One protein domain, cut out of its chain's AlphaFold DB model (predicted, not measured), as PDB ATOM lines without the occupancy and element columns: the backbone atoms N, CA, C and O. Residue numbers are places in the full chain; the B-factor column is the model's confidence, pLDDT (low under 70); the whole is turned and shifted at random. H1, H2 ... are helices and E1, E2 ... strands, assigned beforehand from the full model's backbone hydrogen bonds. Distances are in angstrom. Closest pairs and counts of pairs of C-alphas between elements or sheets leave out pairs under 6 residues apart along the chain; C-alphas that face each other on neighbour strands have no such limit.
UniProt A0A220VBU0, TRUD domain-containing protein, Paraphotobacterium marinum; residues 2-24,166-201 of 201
ATOM      1  N   LYS A   2      71.850 -29.310  88.270       91.81
ATOM      2  CA  LYS A   2      72.124 -30.384  87.291       91.81
ATOM      3  C   LYS A   2      73.254 -29.934  86.362       91.81
ATOM      4  O   LYS A   2      73.148 -28.851  85.793       91.81
ATOM      5  N   ILE A   3      74.311 -30.731  86.231       91.38
ATOM      6  CA  ILE A   3      75.427 -30.499  85.300       91.38
ATOM      7  C   ILE A   3      75.472 -31.639  84.294       91.38
ATOM      8  O   ILE A   3      75.306 -32.793  84.675       91.38
ATOM      9  N   ARG A   4      75.699 -31.297  83.024       90.12
ATOM     10  CA  ARG A   4      75.865 -32.228  81.899       90.12
ATOM     11  C   ARG A   4      77.282 -32.121  81.336       90.12
ATOM     12  O   ARG A   4      77.979 -31.161  81.656       90.12
ATOM     13  N   ASN A   5      77.658 -33.051  80.458       86.38
ATOM     14  CA  ASN A   5      78.935 -33.048  79.728       86.38
ATOM     15  C   ASN A   5      80.166 -33.074  80.650       86.38
ATOM     16  O   ASN A   5      81.106 -32.301  80.484       86.38
ATOM     17  N   ILE A   6      80.145 -33.950  81.653       85.06
ATOM     18  CA  ILE A   6      81.242 -34.085  82.614       85.06
ATOM     19  C   ILE A   6      82.299 -35.006  82.017       85.06
ATOM     20  O   ILE A   6      82.037 -36.187  81.807       85.06
ATOM     21  N   SER A   7      83.490 -34.468  81.763       84.19
ATOM     22  CA  SER A   7      84.608 -35.206  81.161       84.19
ATOM     23  C   SER A   7      85.141 -36.325  82.060       84.19
ATOM     24  O   SER A   7      85.529 -37.377  81.560       84.19
ATOM     25  N   ASN A   8      85.140 -36.122  83.381       89.44
ATOM     26  CA  ASN A   8      85.623 -37.100  84.354       89.44
ATOM     27  C   ASN A   8      84.716 -37.154  85.591       89.44
ATOM     28  O   ASN A   8      84.885 -36.403  86.554       89.44
ATOM     29  N   LEU A   9      83.723 -38.043  85.557       89.75
ATOM     30  CA  LEU A   9      82.742 -38.175  86.634       89.75
ATOM     31  C   LEU A   9      83.361 -38.702  87.937       89.75
ATOM     32  O   LEU A   9      82.988 -38.242  89.016       89.75
ATOM     33  N   ASP A  10      84.326 -39.617  87.845       91.06
ATOM     34  CA  ASP A  10      84.991 -40.197  89.014       91.06
ATOM     35  C   ASP A  10      85.790 -39.150  89.794       91.06
ATOM     36  O   ASP A  10      85.768 -39.134  91.027       91.06
ATOM     37  N   ASP A  11      86.471 -38.243  89.092       92.56
ATOM     38  CA  ASP A  11      87.167 -37.114  89.708       92.56
ATOM     39  C   ASP A  11      86.192 -36.167  90.425       92.56
ATOM     40  O   ASP A  11      86.403 -35.817  91.590       92.56
ATOM     41  N   VAL A  12      85.061 -35.837  89.792       93.12
ATOM     42  CA  VAL A  12      84.005 -35.025  90.422       93.12
ATOM     43  C   VAL A  12      83.464 -35.709  91.681       93.12
ATOM     44  O   VAL A  12      83.312 -35.061  92.717       93.12
ATOM     45  N   VAL A  13      83.216 -37.021  91.646       93.88
ATOM     46  CA  VAL A  13      82.758 -37.788  92.817       93.88
ATOM     47  C   VAL A  13      83.799 -37.772  93.941       93.88
ATOM     48  O   VAL A  13      83.447 -37.540  95.104       93.88
ATOM     49  N   LYS A  14      85.089 -37.946  93.622       94.56
ATOM     50  CA  LYS A  14      86.184 -37.833  94.602       94.56
ATOM     51  C   LYS A  14      86.213 -36.446  95.245       94.56
ATOM     52  O   LYS A  14      86.275 -36.347  96.472       94.56
ATOM     53  N   LYS A  15      86.087 -35.382  94.447       94.88
ATOM     54  CA  LYS A  15      86.026 -33.993  94.930       94.88
ATOM     55  C   LYS A  15      84.803 -33.739  95.805       94.88
ATOM     56  O   LYS A  15      84.941 -33.122  96.859       94.88
ATOM     57  N   ILE A  16      83.630 -34.265  95.444       95.12
ATOM     58  CA  ILE A  16      82.424 -34.180  96.283       95.12
ATOM     59  C   ILE A  16      82.681 -34.810  97.654       95.12
ATOM     60  O   ILE A  16      82.340 -34.208  98.671       95.12
ATOM     61  N   ASN A  17      83.299 -35.991  97.706       94.19
ATOM     62  CA  ASN A  17      83.602 -36.661  98.972       94.19
ATOM     63  C   ASN A  17      84.626 -35.877  99.806       94.19
ATOM     64  O   ASN A  17      84.434 -35.713 101.011       94.19
ATOM     65  N   PHE A  18      85.664 -35.327  99.168       93.25
ATOM     66  CA  PHE A  18      86.650 -34.471  99.829       93.25
ATOM     67  C   PHE A  18      86.004 -33.214 100.430       93.25
ATOM     68  O   PHE A  18      86.184 -32.919 101.614       93.25
ATOM     69  N   VAL A  19      85.179 -32.514  99.647       94.19
ATOM     70  CA  VAL A  19      84.453 -31.320 100.095       94.19
ATOM     71  C   VAL A  19      83.431 -31.659 101.184       94.19
ATOM     72  O   VAL A  19      83.284 -30.902 102.142       94.19
ATOM     73  N   ARG A  20      82.751 -32.807 101.097       91.88
ATOM     74  CA  ARG A  20      81.827 -33.266 102.145       91.88
ATOM     75  C   ARG A  20      82.553 -33.493 103.470       91.88
ATOM     76  O   ARG A  20      82.012 -33.165 104.523       91.88
ATOM     77  N   ALA A  21      83.766 -34.039 103.440       88.38
ATOM     78  CA  ALA A  21      84.544 -34.279 104.648       88.38
ATOM     79  C   ALA A  21      85.108 -32.972 105.230       88.38
ATOM     80  O   ALA A  21      84.858 -32.661 106.398       88.38
ATOM     81  N   GLY A  22      85.828 -32.202 104.406       86.12
ATOM     82  CA  GLY A  22      86.696 -31.108 104.850       86.12
ATOM     83  C   GLY A  22      86.254 -29.694 104.468       86.12
ATOM     84  O   GLY A  22      86.946 -28.741 104.831       86.12
ATOM     85  N   GLY A  23      85.149 -29.528 103.743       92.44
ATOM     86  CA  GLY A  23      84.716 -28.241 103.199       92.44
ATOM     87  C   GLY A  23      85.581 -27.743 102.039       92.44
ATOM     88  O   GLY A  23      86.469 -28.443 101.550       92.44
ATOM     89  N   PHE A  24      85.321 -26.516 101.600       94.19
ATOM     90  CA  PHE A  24      85.985 -25.879 100.465       94.19
ATOM     91  C   PHE A  24      86.375 -24.417 100.768       94.19
ATOM     92  O   PHE A  24      85.767 -23.798 101.648       94.19
ATOM     93  N   PRO A 166      79.668 -27.453 103.168       91.81
ATOM     94  CA  PRO A 166      78.289 -27.488 102.703       91.81
ATOM     95  C   PRO A 166      77.466 -28.465 103.548       91.81
ATOM     96  O   PRO A 166      77.945 -29.543 103.907       91.81
ATOM     97  N   MET A 167      76.221 -28.096 103.827       90.62
ATOM     98  CA  MET A 167      75.246 -28.942 104.517       90.62
ATOM     99  C   MET A 167      74.450 -29.742 103.485       90.62
ATOM    100  O   MET A 167      74.331 -29.329 102.330       90.62
ATOM    101  N   ASN A 168      73.939 -30.911 103.878       92.56
ATOM    102  CA  ASN A 168      73.097 -31.763 103.025       92.56
ATOM    103  C   ASN A 168      73.690 -32.058 101.628       92.56
ATOM    104  O   ASN A 168      72.955 -32.268 100.660       92.56
ATOM    105  N   LEU A 169      75.031 -32.086 101.516       94.56
ATOM    106  CA  LEU A 169      75.729 -32.306 100.248       94.56
ATOM    107  C   LEU A 169      75.507 -33.738  99.751       94.56
ATOM    108  O   LEU A 169      76.178 -34.686 100.173       94.56
ATOM    109  N   SER A 170      74.606 -33.882  98.792       95.12
ATOM    110  CA  SER A 170      74.226 -35.144  98.166       95.12
ATOM    111  C   SER A 170      74.308 -35.030  96.649       95.12
ATOM    112  O   SER A 170      74.258 -33.935  96.082       95.12
ATOM    113  N   TYR A 171      74.470 -36.166  95.979       95.69
ATOM    114  CA  TYR A 171      74.431 -36.220  94.527       95.69
ATOM    115  C   TYR A 171      73.781 -37.511  94.042       95.69
ATOM    116  O   TYR A 171      73.751 -38.505  94.765       95.69
ATOM    117  N   TYR A 172      73.289 -37.489  92.810       94.81
ATOM    118  CA  TYR A 172      72.951 -38.686  92.052       94.81
ATOM    119  C   TYR A 172      73.371 -38.503  90.594       94.81
ATOM    120  O   TYR A 172      73.469 -37.374  90.104       94.81
ATOM    121  N   ILE A 173      73.649 -39.618  89.929       93.56
ATOM    122  CA  ILE A 173      74.073 -39.665  88.530       93.56
ATOM    123  C   ILE A 173      72.873 -40.114  87.698       93.56
ATOM    124  O   ILE A 173      72.168 -41.046  88.080       93.56
ATOM    125  N   ASP A 174      72.637 -39.425  86.591       88.25
ATOM    126  CA  ASP A 174      71.546 -39.674  85.653       88.25
ATOM    127  C   ASP A 174      72.097 -39.563  84.229       88.25
ATOM    128  O   ASP A 174      72.362 -38.455  83.759       88.25
ATOM    129  N   LEU A 175      72.292 -40.712  83.574       84.62
ATOM    130  CA  LEU A 175      72.853 -40.840  82.224       84.62
ATOM    131  C   LEU A 175      74.177 -40.066  82.052       84.62
ATOM    132  O   LEU A 175      75.224 -40.528  82.493       84.62
ATOM    133  N   ASP A 176      74.126 -38.891  81.426       83.69
ATOM    134  CA  ASP A 176      75.249 -38.010  81.083       83.69
ATOM    135  C   ASP A 176      75.426 -36.838  82.067       83.69
ATOM    136  O   ASP A 176      76.134 -35.859  81.796       83.69
ATOM    137  N   SER A 177      74.729 -36.899  83.200       90.00
ATOM    138  CA  SER A 177      74.577 -35.770  84.098       90.00
ATOM    139  C   SER A 177      74.733 -36.143  85.565       90.00
ATOM    140  O   SER A 177      74.397 -37.244  85.999       90.00
ATOM    141  N   ILE A 178      75.218 -35.184  86.351       93.44
ATOM    142  CA  ILE A 178      75.213 -35.262  87.810       93.44
ATOM    143  C   ILE A 178      74.270 -34.201  88.365       93.44
ATOM    144  O   ILE A 178      74.297 -33.025  87.983       93.44
ATOM    145  N   CYS A 179      73.433 -34.613  89.303       94.62
ATOM    146  CA  CYS A 179      72.584 -33.722  90.067       94.62
ATOM    147  C   CYS A 179      73.146 -33.598  91.476       94.62
ATOM    148  O   CYS A 179      73.179 -34.578  92.209       94.62
ATOM    149  N   ILE A 180      73.556 -32.392  91.857       95.31
ATOM    150  CA  ILE A 180      74.174 -32.093  93.151       95.31
ATOM    151  C   ILE A 180      73.225 -31.200  93.960       95.31
ATOM    152  O   ILE A 180      72.733 -30.186  93.452       95.31
ATOM    153  N   LYS A 181      72.939 -31.575  95.207       96.56
ATOM    154  CA  LYS A 181      72.119 -30.821  96.167       96.56
ATOM    155  C   LYS A 181      72.971 -30.478  97.383       96.56
ATOM    156  O   LYS A 181      73.784 -31.298  97.794       96.56
ATOM    157  N   PHE A 182      72.807 -29.275  97.913       95.38
ATOM    158  CA  PHE A 182      73.518 -28.781  99.087       95.38
ATOM    159  C   PHE A 182      72.838 -27.522  99.610       95.38
ATOM    160  O   PHE A 182      72.216 -26.791  98.836       95.38
ATOM    161  N   ASP A 183      73.084 -27.233 100.879       93.44
ATOM    162  CA  ASP A 183      72.773 -25.964 101.513       93.44
ATOM    163  C   ASP A 183      74.075 -25.262 101.906       93.44
ATOM    164  O   ASP A 183      75.063 -25.885 102.314       93.44
ATOM    165  N   LEU A 184      74.085 -23.941 101.752       90.06
ATOM    166  CA  LEU A 184      75.205 -23.089 102.127       90.06
ATOM    167  C   LEU A 184      74.725 -22.038 103.126       90.06
ATOM    168  O   LEU A 184      73.629 -21.501 102.955       90.06
ATOM    169  N   PRO A 185      75.546 -21.695 104.131       84.50
ATOM    170  CA  PRO A 185      75.216 -20.596 105.017       84.50
ATOM    171  C   PRO A 185      75.241 -19.262 104.271       84.50
ATOM    172  O   PRO A 185      75.882 -19.100 103.223       84.50
ATOM    173  N   SER A 186      74.572 -18.273 104.858       81.50
ATOM    174  CA  SER A 186      74.544 -16.906 104.348       81.50
ATOM    175  C   SER A 186      75.951 -16.375 104.077       81.50
ATOM    176  O   SER A 186      76.849 -16.433 104.915       81.50
ATOM    177  N   GLY A 187      76.144 -15.826 102.879       79.25
ATOM    178  CA  GLY A 187      77.416 -15.244 102.464       79.25
ATOM    179  C   GLY A 187      78.431 -16.234 101.892       79.25
ATOM    180  O   GLY A 187      79.483 -15.769 101.455       79.25
ATOM    181  N   ALA A 188      78.157 -17.542 101.846       87.38
ATOM    182  CA  ALA A 188      78.891 -18.493 101.007       87.38
ATOM    183  C   ALA A 188      78.287 -18.550  99.591       87.38
ATOM    184  O   ALA A 188      77.128 -18.196  99.377       87.38
ATOM    185  N   TYR A 189      79.082 -18.966  98.601       89.75
ATOM    186  CA  TYR A 189      78.676 -18.933  97.194       89.75
ATOM    187  C   TYR A 189      78.694 -20.320  96.571       89.75
ATOM    188  O   TYR A 189      79.718 -21.004  96.589       89.75
ATOM    189  N   ALA A 190      77.585 -20.680  95.920       91.69
ATOM    190  CA  ALA A 190      77.502 -21.889  95.111       91.69
ATOM    191  C   ALA A 190      78.591 -21.905  94.032       91.69
ATOM    192  O   ALA A 190      79.224 -22.930  93.833       91.69
ATOM    193  N   THR A 191      78.884 -20.765  93.396       91.06
ATOM    194  CA  THR A 191      79.933 -20.665  92.365       91.06
ATOM    195  C   THR A 191      81.315 -21.075  92.875       91.06
ATOM    196  O   THR A 191      82.049 -21.736  92.144       91.06
ATOM    197  N   SER A 192      81.649 -20.763  94.131       92.12
ATOM    198  CA  SER A 192      82.907 -21.185  94.757       92.12
ATOM    199  C   SER A 192      82.941 -22.698  94.993       92.12
ATOM    200  O   SER A 192      83.938 -23.333  94.668       92.12
ATOM    201  N   LEU A 193      81.837 -23.300  95.459       93.88
ATOM    202  CA  LEU A 193      81.713 -24.761  95.558       93.88
ATOM    203  C   LEU A 193      81.857 -25.420  94.181       93.88
ATOM    204  O   LEU A 193      82.633 -26.356  94.015       93.88
ATOM    205  N   MET A 194      81.136 -24.911  93.180       92.75
ATOM    206  CA  MET A 194      81.162 -25.470  91.833       92.75
ATOM    207  C   MET A 194      82.565 -25.419  91.230       92.75
ATOM    208  O   MET A 194      83.011 -26.401  90.648       92.75
ATOM    209  N   ARG A 195      83.296 -24.314  91.415       90.69
ATOM    210  CA  ARG A 195      84.693 -24.220  90.978       90.69
ATOM    211  C   ARG A 195      85.541 -25.339  91.575       90.69
ATOM    212  O   ARG A 195      86.313 -25.954  90.857       90.69
ATOM    213  N   GLU A 196      85.394 -25.630  92.859       92.50
ATOM    214  CA  GLU A 196      86.192 -26.673  93.509       92.50
ATOM    215  C   GLU A 196      85.839 -28.085  93.035       92.50
ATOM    216  O   GLU A 196      86.723 -28.934  92.947       92.50
ATOM    217  N   LEU A 197      84.577 -28.328  92.676       92.69
ATOM    218  CA  LEU A 197      84.134 -29.622  92.154       92.69
ATOM    219  C   LEU A 197      84.535 -29.861  90.691       92.69
ATOM    220  O   LEU A 197      84.707 -31.014  90.308       92.69
ATOM    221  N   PHE A 198      84.685 -28.802  89.892       90.31
ATOM    222  CA  PHE A 198      84.849 -28.905  88.435       90.31
ATOM    223  C   PHE A 198      86.136 -28.280  87.882       90.31
ATOM    224  O   PHE A 198      86.369 -28.370  86.681       90.31
ATOM    225  N   LYS A 199      86.985 -27.659  88.711       82.31
ATOM    226  CA  LYS A 199      88.312 -27.204  88.267       82.31
ATOM    227  C   LYS A 199      89.130 -28.390  87.757       82.31
ATOM    228  O   LYS A 199      89.141 -29.437  88.404       82.31
ATOM    229  N   GLU A 200      89.817 -28.220  86.638       63.47
ATOM    230  CA  GLU A 200      90.842 -29.170  86.199       63.47
ATOM    231  C   GLU A 200      92.053 -29.080  87.148       63.47
ATOM    232  O   GLU A 200      92.259 -28.043  87.790       63.47
ATOM    233  N   ILE A 201      92.761 -30.200  87.334       47.78
ATOM    234  CA  ILE A 201      93.962 -30.290  88.185       47.78
ATOM    235  C   ILE A 201      95.165 -29.782  87.398       47.78
ATOM    236  O   ILE A 201      95.296 -30.203  86.230       47.78
TER     237      ILE A 201
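This is residues 2 to 24 and 166 to 201 of the 201 residues of the protein "TRUD domain-containing protein" of Paraphotobacterium marinum (UniProt A0A220VBU0). A small antiparallel sheet, its other face bare, is covered on one face by the helix H1, which runs along the hairpin of E2 and E3; a shorter helix, H2, packs on H1 at a steep tilt. The 59 printed residues hold, along the chain, E1 H1 E2 E3 H2, and the sheet's order is E1 E3 E2. The class is mixed, helices and strands, in two layers, H1 on one face of the sheet. The whole is compact, with a radius of gyration of the C-alphas of 11.1 A and spans of 32 by 23 by 19 A.

E1, residues 2 to 4, is 6.8 A long and begins at C-alpha 2 (72.124, -30.384, 87.291). H1, residues 9 to 22, is 19.9 A long. E2, residues 167 to 174, is 22.0 A, and E3, residues 177 to 183, is 20.1 A. H2, residues 190 to 198, is 12.2 A and ends at C-alpha 198 (84.849, -28.905, 88.435).

E1 and E3 are antiparallel, with N 3 and O 178 within hydrogen-bond range at 2.9 A. E2 and E3 form an antiparallel hairpin, with N 181 and O 170 at 2.8 A. H1 is on the sheet at a height of 10.4 A, over E3 and E2, along the strands at 10 degrees to E2 on the local plane. H1, with residues 12 to 16 alone, touches H2; their closest C-alphas, of Lys 15 and Leu 197, are 5.5 A apart. They run opposite ways at a steep tilt of 53 degrees. H2 is only just not on the sheet, with 4 pairs of C-alphas within 10 A. In H1 and H2 every O i to N i+4 pair is within hydrogen-bond range.

The farthest C-alphas, of Leu 175 and Gly 187, are 32.9 A apart. Residues 25 to 165 are not printed; C-alphas 24 and 166 are 8.2 A apart across this cut. Of the links printed whole, none is long. Mean pLDDT of the printed part is 89.8; residues 200 to 201 are under 70.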